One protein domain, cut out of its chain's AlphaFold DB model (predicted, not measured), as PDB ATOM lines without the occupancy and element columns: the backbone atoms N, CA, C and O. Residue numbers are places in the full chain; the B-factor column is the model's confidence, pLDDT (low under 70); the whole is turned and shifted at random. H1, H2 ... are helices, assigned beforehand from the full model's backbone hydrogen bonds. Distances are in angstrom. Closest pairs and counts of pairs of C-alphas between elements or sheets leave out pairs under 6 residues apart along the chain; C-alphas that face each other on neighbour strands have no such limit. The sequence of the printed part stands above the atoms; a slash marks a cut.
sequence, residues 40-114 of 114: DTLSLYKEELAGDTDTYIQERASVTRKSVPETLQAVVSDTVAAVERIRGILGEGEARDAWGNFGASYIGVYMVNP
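AT A GLANCE: This is residues 40 to 114 of the 114 residues of an uncharacterized protein of Laetiporus sulphureus 93-53 (UniProt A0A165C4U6). The model is a flat, open horseshoe of helices round a largely empty middle: two long helices, H3 and H4, make a narrow V joined at one end by residues 91 to 93, and at the far end of H3 the short helix H2 crosses it. H1, also short, comes before H2 and lies on the open side of the V, apart from both long helices. The printed part has 75 residues with four named helices, in the order H1, H2, H3, H4, and no named strand; the class is all helix. The whole is loose, with a radius of gyration of the C-alphas of 15.0 A and spans of 42 by 29 by 14 A.

HOW THE PARTS SIT: H1, residues 44 to 50, and H2, residues 56 to 64, are close but not clearly touching; their closest C-alphas, of Leu 44 and Ile 57, are 7.8 A apart. Their lines are only just about perpendicular, at 72 degrees. H2 touches H3, residues 68 to 90, which meets it with residues 68 to 72 alone; the closest C-alphas, of Ala 61 and Val 68, are 5.7 A apart, and the lines are about perpendicular, at 73 degrees. H3 and H4, residues 94 to 112, are close but not clearly touching, at a shallow tilt of 27 degrees, opposite ways; their closest C-alphas, of Leu 90 and Arg 96, are 5.6 A apart. H1 is apart from H3 and H4, and H2 is apart from H4. Every O i to N i+4 pair is within hydrogen-bond range in H1, H2 and H3; in H4 14 of 15 are.

IN THESE COORDINATES: H1 begins at C-alpha 44, (-29.709, -11.697, -51.529). H3 is 32.7 A long and begins at C-alpha 68, (-36.041, -13.111, -59.213). H4 is 26.7 A long and ends at C-alpha 112, (-21.950, -0.994, -42.582). H1 measures 9.5 A and H2 11.7 A.

THE WHOLE: The C-alphas farthest apart, of Gly 51 and Gly 93, are 43.5 A apart. The printed part has no cut, and its three links are tight. The mean pLDDT of the printed part is 73.6; residues 40 to 58 and 110 to 114 are under 70.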
ATOM      1  N   ASP A  40     -33.912 -11.508 -46.509       59.78
ATOM      2  CA  ASP A  40     -34.257 -11.862 -47.886       59.78
ATOM      3  C   ASP A  40     -33.813 -10.764 -48.856       59.78
ATOM      4  O   ASP A  40     -33.203 -11.049 -49.873       59.78
ATOM      5  N   THR A  41     -34.060  -9.485 -48.549       60.47
ATOM      6  CA  THR A  41     -33.723  -8.386 -49.477       60.47
ATOM      7  C   THR A  41     -32.246  -7.984 -49.402       60.47
ATOM      8  O   THR A  41     -31.606  -7.781 -50.431       60.47
ATOM      9  N   LEU A  42     -31.694  -7.841 -48.191       61.81
ATOM     10  CA  LEU A  42     -30.318  -7.362 -47.988       61.81
ATOM     11  C   LEU A  42     -29.264  -8.480 -48.014       61.81
ATOM     12  O   LEU A  42     -28.106  -8.196 -48.316       61.81
ATOM     13  N   SER A  43     -29.636  -9.735 -47.735       60.72
ATOM     14  CA  SER A  43     -28.721 -10.877 -47.872       60.72
ATOM     15  C   SER A  43     -28.660 -11.429 -49.296       60.72
ATOM     16  O   SER A  43     -27.617 -11.973 -49.643       60.72
ATOM     17  N   LEU A  44     -29.687 -11.216 -50.139       63.75
ATOM     18  CA  LEU A  44     -29.709 -11.697 -51.529       63.75
ATOM     19  C   LEU A  44     -28.437 -11.319 -52.286       63.75
ATOM     20  O   LEU A  44     -27.874 -12.142 -52.994       63.75
ATOM     21  N   TYR A  45     -27.946 -10.091 -52.102       64.31
ATOM     22  CA  TYR A  45     -26.709  -9.647 -52.742       64.31
ATOM     23  C   TYR A  45     -25.496 -10.490 -52.319       64.31
ATOM     24  O   TYR A  45     -24.664 -10.844 -53.152       64.31
ATOM     25  N   LYS A  46     -25.396 -10.848 -51.033       63.28
ATOM     26  CA  LYS A  46     -24.312 -11.691 -50.511       63.28
ATOM     27  C   LYS A  46     -24.480 -13.151 -50.924       63.28
ATOM     28  O   LYS A  46     -23.491 -13.810 -51.214       63.28
ATOM     29  N   GLU A  47     -25.714 -13.638 -50.955       65.06
ATOM     30  CA  GLU A  47     -26.064 -15.008 -51.337       65.06
ATOM     31  C   GLU A  47     -25.815 -15.241 -52.833       65.06
ATOM     32  O   GLU A  47     -25.147 -16.206 -53.190       65.06
ATOM     33  N   GLU A  48     -26.206 -14.307 -53.709       64.31
ATOM     34  CA  GLU A  48     -25.860 -14.356 -55.137       64.31
ATOM     35  C   GLU A  48     -24.341 -14.295 -55.359       64.31
ATOM     36  O   GLU A  48     -23.808 -15.050 -56.172       64.31
ATOM     37  N   LEU A  49     -23.622 -13.447 -54.609       62.81
ATOM     38  CA  LEU A  49     -22.154 -13.391 -54.644       62.81
ATOM     39  C   LEU A  49     -21.494 -14.689 -54.159       62.81
ATOM     40  O   LEU A  49     -20.441 -15.067 -54.673       62.81
ATOM     41  N   ALA A  50     -22.094 -15.364 -53.179       65.62
ATOM     42  CA  ALA A  50     -21.641 -16.654 -52.665       65.62
ATOM     43  C   ALA A  50     -22.056 -17.837 -53.561       65.62
ATOM     44  O   ALA A  50     -21.582 -18.953 -53.346       65.62
ATOM     45  N   GLY A  51     -22.900 -17.600 -54.573       62.72
ATOM     46  CA  GLY A  51     -23.467 -18.637 -55.434       62.72
ATOM     47  C   GLY A  51     -24.519 -19.500 -54.736       62.72
ATOM     48  O   GLY A  51     -24.774 -20.616 -55.185       62.72
ATOM     49  N   ASP A  52     -25.097 -19.009 -53.638       63.38
ATOM     50  CA  ASP A  52     -26.090 -19.730 -52.858       63.38
ATOM     51  C   ASP A  52     -27.470 -19.587 -53.511       63.38
ATOM     52  O   ASP A  52     -27.962 -18.484 -53.765       63.38
ATOM     53  N   THR A  53     -28.072 -20.724 -53.852       60.06
ATOM     54  CA  THR A  53     -29.352 -20.787 -54.573       60.06
ATOM     55  C   THR A  53     -30.522 -21.194 -53.683       60.06
ATOM     56  O   THR A  53     -31.666 -21.216 -54.132       60.06
ATOM     57  N   ASP A  54     -30.256 -21.510 -52.416       61.78
ATOM     58  CA  ASP A  54     -31.262 -21.989 -51.465       61.78
ATOM     59  C   ASP A  54     -31.832 -20.826 -50.636       61.78
ATOM     60  O   ASP A  54     -31.806 -20.808 -49.406       61.78
ATOM     61  N   THR A  55     -32.292 -19.786 -51.337       66.50
ATOM     62  CA  THR A  55     -32.758 -18.535 -50.725       66.50
ATOM     63  C   THR A  55     -34.266 -18.394 -50.866       66.50
ATOM     64  O   THR A  55     -34.865 -18.817 -51.862       66.50
ATOM     65  N   TYR A  56     -34.908 -17.740 -49.894       68.62
ATOM     66  CA  TYR A  56     -36.362 -17.549 -49.897       68.62
ATOM     67  C   TYR A  56     -36.861 -16.870 -51.182       68.62
ATOM     68  O   TYR A  56     -37.944 -17.183 -51.676       68.62
ATOM     69  N   ILE A  57     -36.074 -15.957 -51.762       67.19
ATOM     70  CA  ILE A  57     -36.430 -15.272 -53.009       67.19
ATOM     71  C   ILE A  57     -36.391 -16.236 -54.195       67.19
ATOM     72  O   ILE A  57     -37.299 -16.188 -55.025       67.19
ATOM     73  N   GLN A  58     -35.401 -17.129 -54.274       68.88
ATOM     74  CA  GLN A  58     -35.327 -18.126 -55.345       68.88
ATOM     75  C   GLN A  58     -36.426 -19.189 -55.209       68.88
ATOM     76  O   GLN A  58     -37.098 -19.507 -56.194       68.88
ATOM     77  N   GLU A  59     -36.703 -19.657 -53.989       73.69
ATOM     78  CA  GLU A  59     -37.828 -20.559 -53.718       73.69
ATOM     79  C   GLU A  59     -39.171 -19.904 -54.066       73.69
ATOM     80  O   GLU A  59     -40.005 -20.487 -54.766       73.69
ATOM     81  N   ARG A  60     -39.388 -18.655 -53.636       74.06
ATOM     82  CA  ARG A  60     -40.624 -17.915 -53.913       74.06
ATOM     83  C   ARG A  60     -40.773 -17.609 -55.401       74.06
ATOM     84  O   ARG A  60     -41.888 -17.720 -55.914       74.06
ATOM     85  N   ALA A  61     -39.691 -17.285 -56.105       71.62
ATOM     86  CA  ALA A  61     -39.678 -17.112 -57.557       71.62
ATOM     87  C   ALA A  61     -40.079 -18.412 -58.274       71.62
ATOM     88  O   ALA A  61     -40.959 -18.396 -59.138       71.62
ATOM     89  N   SER A  62     -39.524 -19.548 -57.840       74.75
ATOM     90  CA  SER A  62     -39.850 -20.880 -58.363       74.75
ATOM     91  C   SER A  62     -41.325 -21.246 -58.149       74.75
ATOM     92  O   SER A  62     -42.031 -21.600 -59.096       74.75
ATOM     93  N   VAL A  63     -41.841 -21.067 -56.927       80.62
ATOM     94  CA  VAL A  63     -43.240 -21.382 -56.576       80.62
ATOM     95  C   VAL A  63     -44.229 -20.459 -57.287       80.62
ATOM     96  O   VAL A  63     -45.271 -20.910 -57.764       80.62
ATOM     97  N   THR A  64     -43.921 -19.163 -57.384       75.69
ATOM     98  CA  THR A  64     -44.811 -18.181 -58.025       75.69
ATOM     99  C   THR A  64     -44.629 -18.081 -59.539       75.69
ATOM    100  O   THR A  64     -45.393 -17.365 -60.184       75.69
ATOM    101  N   ARG A  65     -43.668 -18.825 -60.112       79.38
ATOM    102  CA  ARG A  65     -43.254 -18.766 -61.526       79.38
ATOM    103  C   ARG A  65     -42.937 -17.343 -61.991       79.38
ATOM    104  O   ARG A  65     -43.285 -16.956 -63.106       79.38
ATOM    105  N   LYS A  66     -42.311 -16.562 -61.115       75.06
ATOM    106  CA  LYS A  66     -41.877 -15.188 -61.385       75.06
ATOM    107  C   LYS A  66     -40.366 -15.137 -61.500       75.06
ATOM    108  O   LYS A  66     -39.670 -15.999 -60.973       75.06
ATOM    109  N   SER A  67     -39.851 -14.118 -62.175       77.31
ATOM    110  CA  SER A  67     -38.414 -13.859 -62.158       77.31
ATOM    111  C   SER A  67     -37.953 -13.406 -60.762       77.31
ATOM    112  O   SER A  67     -38.743 -12.903 -59.953       77.31
ATOM    113  N   VAL A  68     -36.662 -13.581 -60.466       71.12
ATOM    114  CA  VAL A  68     -36.041 -13.111 -59.213       71.12
ATOM    115  C   VAL A  68     -36.276 -11.602 -58.997       71.12
ATOM    116  O   VAL A  68     -36.744 -11.244 -57.915       71.12
ATOM    117  N   PRO A  69     -36.106 -10.715 -60.004       75.38
ATOM    118  CA  PRO A  69     -36.398  -9.286 -59.847       75.38
ATOM    119  C   PRO A  69     -37.869  -8.971 -59.538       75.38
ATOM    120  O   PRO A  69     -38.154  -8.120 -58.699       75.38
ATOM    121  N   GLU A  70     -38.820  -9.667 -60.170       74.44
ATOM    122  CA  GLU A  70     -40.254  -9.483 -59.883       74.44
ATOM    123  C   GLU A  70     -40.615  -9.947 -58.467       74.44
ATOM    124  O   GLU A  70     -41.458  -9.345 -57.798       74.44
ATOM    125  N   THR A  71     -39.970 -11.015 -57.999       76.12
ATOM    126  CA  THR A  71     -40.149 -11.532 -56.639       76.12
ATOM    127  C   THR A  71     -39.563 -10.568 -55.613       76.12
ATOM    128  O   THR A  71     -40.228 -10.266 -54.624       76.12
ATOM    129  N   LEU A  72     -38.383 -10.006 -55.885       73.56
ATOM    130  CA  LEU A  72     -37.769  -8.961 -55.068       73.56
ATOM    131  C   LEU A  72     -38.680  -7.731 -54.964       73.56
ATOM    132  O   LEU A  72     -38.948  -7.248 -53.867       73.56
ATOM    133  N   GLN A  73     -39.228  -7.260 -56.087       77.19
ATOM    134  CA  GLN A  73     -40.147  -6.121 -56.086       77.19
ATOM    135  C   GLN A  73     -41.429  -6.406 -55.283       77.19
ATOM    136  O   GLN A  73     -41.933  -5.523 -54.581       77.19
ATOM    137  N   ALA A  74     -41.940  -7.640 -55.336       77.88
ATOM    138  CA  ALA A  74     -43.079  -8.060 -54.524       77.88
ATOM    139  C   ALA A  74     -42.743  -8.081 -53.023       77.88
ATOM    140  O   ALA A  74     -43.525  -7.572 -52.227       77.88
ATOM    141  N   VAL A  75     -41.569  -8.588 -52.635       77.25
ATOM    142  CA  VAL A  75     -41.104  -8.601 -51.236       77.25
ATOM    143  C   VAL A  75     -40.899  -7.179 -50.701       77.25
ATOM    144  O   VAL A  75     -41.307  -6.876 -49.577       77.25
ATOM    145  N   VAL A  76     -40.342  -6.276 -51.513       78.25
ATOM    146  CA  VAL A  76     -40.233  -4.848 -51.172       78.25
ATOM    147  C   VAL A  76     -41.619  -4.226 -50.982       78.25
ATOM    148  O   VAL A  76     -41.842  -3.505 -50.012       78.25
ATOM    149  N   SER A  77     -42.578  -4.538 -51.854       80.69
ATOM    150  CA  SER A  77     -43.952  -4.029 -51.726       80.69
ATOM    151  C   SER A  77     -44.640  -4.558 -50.460       80.69
ATOM    152  O   SER A  77     -45.232  -3.781 -49.710       80.69
ATOM    153  N   ASP A  78     -44.498  -5.856 -50.169       79.06
ATOM    154  CA  ASP A  78     -45.025  -6.492 -48.955       79.06
ATOM    155  C   ASP A  78     -44.418  -5.869 -47.690       79.06
ATOM    156  O   ASP A  78     -45.110  -5.661 -46.689       79.06
ATOM    157  N   THR A  79     -43.128  -5.534 -47.748       79.06
ATOM    158  CA  THR A  79     -42.402  -4.851 -46.678       79.06
ATOM    159  C   THR A  79     -42.965  -3.459 -46.417       79.06
ATOM    160  O   THR A  79     -43.230  -3.115 -45.265       79.06
ATOM    161  N   VAL A  80     -43.153  -2.649 -47.464       80.88
ATOM    162  CA  VAL A  80     -43.719  -1.298 -47.330       80.88
ATOM    163  C   VAL A  80     -45.122  -1.376 -46.728       80.88
ATOM    164  O   VAL A  80     -45.410  -0.672 -45.760       80.88
ATOM    165  N   ALA A  81     -45.951  -2.307 -47.204       83.00
ATOM    166  CA  ALA A  81     -47.277  -2.532 -46.643       83.00
ATOM    167  C   ALA A  81     -47.225  -2.964 -45.164       83.00
ATOM    168  O   ALA A  81     -48.065  -2.548 -44.366       83.00
ATOM    169  N   ALA A  82     -46.242  -3.778 -44.762       79.81
ATOM    170  CA  ALA A  82     -46.047  -4.156 -43.363       79.81
ATOM    171  C   ALA A  82     -45.656  -2.957 -42.489       79.81
ATOM    172  O   ALA A  82     -46.223  -2.774 -41.416       79.81
ATOM    173  N   VAL A  83     -44.753  -2.095 -42.965       81.50
ATOM    174  CA  VAL A  83     -44.384  -0.837 -42.290       81.50
ATOM    175  C   VAL A  83     -45.601   0.059 -42.075       81.50
ATOM    176  O   VAL A  83     -45.781   0.610 -40.989       81.50
ATOM    177  N   GLU A  84     -46.448   0.203 -43.089       84.19
ATOM    178  CA  GLU A  84     -47.673   0.996 -42.988       84.19
ATOM    179  C   GLU A  84     -48.650   0.413 -41.965       84.19
ATOM    180  O   GLU A  84     -49.175   1.159 -41.136       84.19
ATOM    181  N   ARG A  85     -48.833  -0.916 -41.944       83.88
ATOM    182  CA  ARG A  85     -49.649  -1.590 -40.919       83.88
ATOM    183  C   ARG A  85     -49.101  -1.368 -39.514       83.88
ATOM    184  O   ARG A  85     -49.869  -1.014 -38.625       83.88
ATOM    185  N   ILE A  86     -47.788  -1.499 -39.317       82.25
ATOM    186  CA  ILE A  86     -47.144  -1.260 -38.015       82.25
ATOM    187  C   ILE A  86     -47.396   0.176 -37.553       82.25
ATOM    188  O   ILE A  86     -47.797   0.392 -36.412       82.25
ATOM    189  N   ARG A  87     -47.218   1.161 -38.440       82.94
ATOM    190  CA  ARG A  87     -47.495   2.573 -38.133       82.94
ATOM    191  C   ARG A  87     -48.969   2.813 -37.811       82.94
ATOM    192  O   ARG A  87     -49.257   3.579 -36.900       82.94
ATOM    193  N   GLY A  88     -49.883   2.147 -38.516       82.69
ATOM    194  CA  GLY A  88     -51.317   2.214 -38.241       82.69
ATOM    195  C   GLY A  88     -51.705   1.614 -36.886       82.69
ATOM    196  O   GLY A  88     -52.511   2.204 -36.176       82.69
ATOM    197  N   ILE A  89     -51.108   0.479 -36.506       82.06
ATOM    198  CA  ILE A  89     -51.366  -0.206 -35.227       82.06
ATOM    199  C   ILE A  89     -50.769   0.574 -34.049       82.06
ATOM    200  O   ILE A  89     -51.421   0.729 -33.021       82.06
ATOM    201  N   LEU A  90     -49.536   1.073 -34.192       78.44
ATOM    202  CA  LEU A  90     -48.847   1.824 -33.136       78.44
ATOM    203  C   LEU A  90     -49.367   3.263 -32.988       78.44
ATOM    204  O   LEU A  90     -49.144   3.881 -31.949       78.44
ATOM    205  N   GLY A  91     -50.051   3.795 -34.006       80.62
ATOM    206  CA  GLY A  91     -50.587   5.153 -34.010       80.62
ATOM    207  C   GLY A  91     -49.493   6.226 -33.984       80.62
ATOM    208  O   GLY A  91     -48.439   6.086 -34.609       80.62
ATOM    209  N   GLU A  92     -49.756   7.321 -33.272       75.12
ATOM    210  CA  GLU A  92     -48.779   8.381 -32.996       75.12
ATOM    211  C   GLU A  92     -48.297   8.261 -31.543       75.12
ATOM    212  O   GLU A  92     -49.113   8.168 -30.625       75.12
ATOM    213  N   GLY A  93     -46.977   8.264 -31.323       79.38
ATOM    214  CA  GLY A  93     -46.388   8.233 -29.982       79.38
ATOM    215  C   GLY A  93     -45.022   7.552 -29.898       79.38
ATOM    216  O   GLY A  93     -44.500   7.017 -30.877       79.38
ATOM    217  N   GLU A  94     -44.469   7.512 -28.679       80.75
ATOM    218  CA  GLU A  94     -43.114   7.003 -28.408       80.75
ATOM    219  C   GLU A  94     -42.891   5.556 -28.884       80.75
ATOM    220  O   GLU A  94     -41.772   5.184 -29.238       80.75
ATOM    221  N   ALA A  95     -43.942   4.729 -28.923       76.81
ATOM    222  CA  ALA A  95     -43.849   3.336 -29.359       76.81
ATOM    223  C   ALA A  95     -43.527   3.218 -30.857       76.81
ATOM    224  O   ALA A  95     -42.771   2.326 -31.256       76.81
ATOM    225  N   ARG A  96     -44.071   4.124 -31.679       81.69
ATOM    226  CA  ARG A  96     -43.784   4.203 -33.115       81.69
ATOM    227  C   ARG A  96     -42.390   4.759 -33.370       81.69
ATOM    228  O   ARG A  96     -41.696   4.236 -34.240       81.69
ATOM    229  N   ASP A  97     -41.973   5.767 -32.612       83.00
ATOM    230  CA  ASP A  97     -40.641   6.363 -32.751       83.00
ATOM    231  C   ASP A  97     -39.541   5.369 -32.363       83.00
ATOM    232  O   ASP A  97     -38.546   5.228 -33.077       83.00
ATOM    233  N   ALA A  98     -39.751   4.605 -31.283       81.94
ATOM    234  CA  ALA A  98     -38.859   3.519 -30.883       81.94
ATOM    235  C   ALA A  98     -38.717   2.464 -31.992       81.94
ATOM    236  O   ALA A  98     -37.601   2.082 -32.352       81.94
ATOM    237  N   TRP A  99     -39.836   2.047 -32.593       83.31
ATOM    238  CA  TRP A  99     -39.825   1.119 -33.722       83.31
ATOM    239  C   TRP A  99     -39.138   1.704 -34.966       83.31
ATOM    240  O   TRP A  99     -38.340   1.021 -35.607       83.31
ATOM    241  N   GLY A 100     -39.399   2.971 -35.298       81.81
ATOM    242  CA  GLY A 100     -38.776   3.649 -36.435       81.81
ATOM    243  C   GLY A 100     -37.254   3.740 -36.299       81.81
ATOM    244  O   GLY A 100     -36.530   3.423 -37.246       81.81
ATOM    245  N   ASN A 101     -36.767   4.089 -35.105       83.75
ATOM    246  CA  ASN A 101     -35.338   4.117 -34.791       83.75
ATOM    247  C   ASN A 101     -34.702   2.729 -34.877       83.75
ATOM    248  O   ASN A 101     -33.598   2.594 -35.412       83.75
ATOM    249  N   PHE A 102     -35.398   1.698 -34.390       82.38
ATOM    250  CA  PHE A 102     -34.950   0.317 -34.525       82.38
ATOM    251  C   PHE A 102     -34.834  -0.086 -35.998       82.38
ATOM    252  O   PHE A 102     -33.774  -0.545 -36.407       82.38
ATOM    253  N   GLY A 103     -35.870   0.143 -36.811       77.06
ATOM    254  CA  GLY A 103     -35.866  -0.211 -38.234       77.06
ATOM    255  C   GLY A 103     -34.735   0.464 -39.016       77.06
ATOM    256  O   GLY A 103     -34.000  -0.206 -39.739       77.06
ATOM    257  N   ALA A 104     -34.533   1.771 -38.816       78.69
ATOM    258  CA  ALA A 104     -33.444   2.511 -39.457       78.69
ATOM    259  C   ALA A 104     -32.057   2.005 -39.024       78.69
ATOM    260  O   ALA A 104     -31.181   1.792 -39.862       78.69
ATOM    261  N   SER A 105     -31.871   1.769 -37.723       77.12
ATOM    262  CA  SER A 105     -30.605   1.260 -37.181       77.12
ATOM    263  C   SER A 105     -30.314  -0.158 -37.664       77.12
ATOM    264  O   SER A 105     -29.174  -0.483 -37.987       77.12
ATOM    265  N   TYR A 106     -31.352  -0.991 -37.758       72.25
ATOM    266  CA  TYR A 106     -31.240  -2.368 -38.210       72.25
ATOM    267  C   TYR A 106     -30.786  -2.430 -39.670       72.25
ATOM    268  O   TYR A 106     -29.821  -3.125 -39.962       72.25
ATOM    269  N   ILE A 107     -31.365  -1.617 -40.563       72.00
ATOM    270  CA  ILE A 107     -30.873  -1.475 -41.945       72.00
ATOM    271  C   ILE A 107     -29.417  -0.976 -41.962       72.00
ATOM    272  O   ILE A 107     -28.595  -1.487 -42.725       72.00
ATOM    273  N   GLY A 108     -29.079  -0.004 -41.110       72.56
ATOM    274  CA  GLY A 108     -27.725   0.544 -41.009       72.56
ATOM    275  C   GLY A 108     -26.656  -0.513 -40.717       72.56
ATOM    276  O   GLY A 108     -25.594  -0.484 -41.333       72.56
ATOM    277  N   VAL A 109     -26.942  -1.493 -39.852       71.38
ATOM    278  CA  VAL A 109     -26.010  -2.600 -39.552       71.38
ATOM    279  C   VAL A 109     -25.654  -3.396 -40.809       71.38
ATOM    280  O   VAL A 109     -24.485  -3.717 -41.009       71.38
ATOM    281  N   TYR A 110     -26.623  -3.665 -41.684       65.88
ATOM    282  CA  TYR A 110     -26.386  -4.399 -42.933       65.88
ATOM    283  C   TYR A 110     -25.668  -3.559 -43.997       65.88
ATOM    284  O   TYR A 110     -24.951  -4.121 -44.817       65.88
ATOM    285  N   MET A 111     -25.806  -2.228 -43.979       66.69
ATOM    286  CA  MET A 111     -25.040  -1.350 -44.874       66.69
ATOM    287  C   MET A 111     -23.578  -1.178 -44.443       66.69
ATOM    288  O   MET A 111     -22.707  -0.996 -45.289       66.69
ATOM    289  N   VAL A 112     -23.303  -1.196 -43.134       68.50
ATOM    290  CA  VAL A 112     -21.950  -0.994 -42.582       68.50
ATOM    291  C   VAL A 112     -21.151  -2.301 -42.528       68.50
ATOM    292  O   VAL A 112     -19.923  -2.260 -42.540       68.50
ATOM    293  N   ASN A 113     -21.826  -3.456 -42.505       59.50
ATOM    294  CA  ASN A 113     -21.210  -4.784 -42.541       59.50
ATOM    295  C   ASN A 113     -21.587  -5.511 -43.853       59.50
ATOM    296  O   ASN A 113     -22.537  -6.307 -43.854       59.50
ATOM    297  N   PRO A 114     -20.897  -5.204 -44.973       50.50
ATOM    298  CA  PRO A 114     -21.158  -5.793 -46.288       50.50
ATOM    299  C   PRO A 114     -20.831  -7.284 -46.372       50.50
ATOM    300  O   PRO A 114     -20.338  -7.886 -45.393       50.50
TER     301      PRO A 114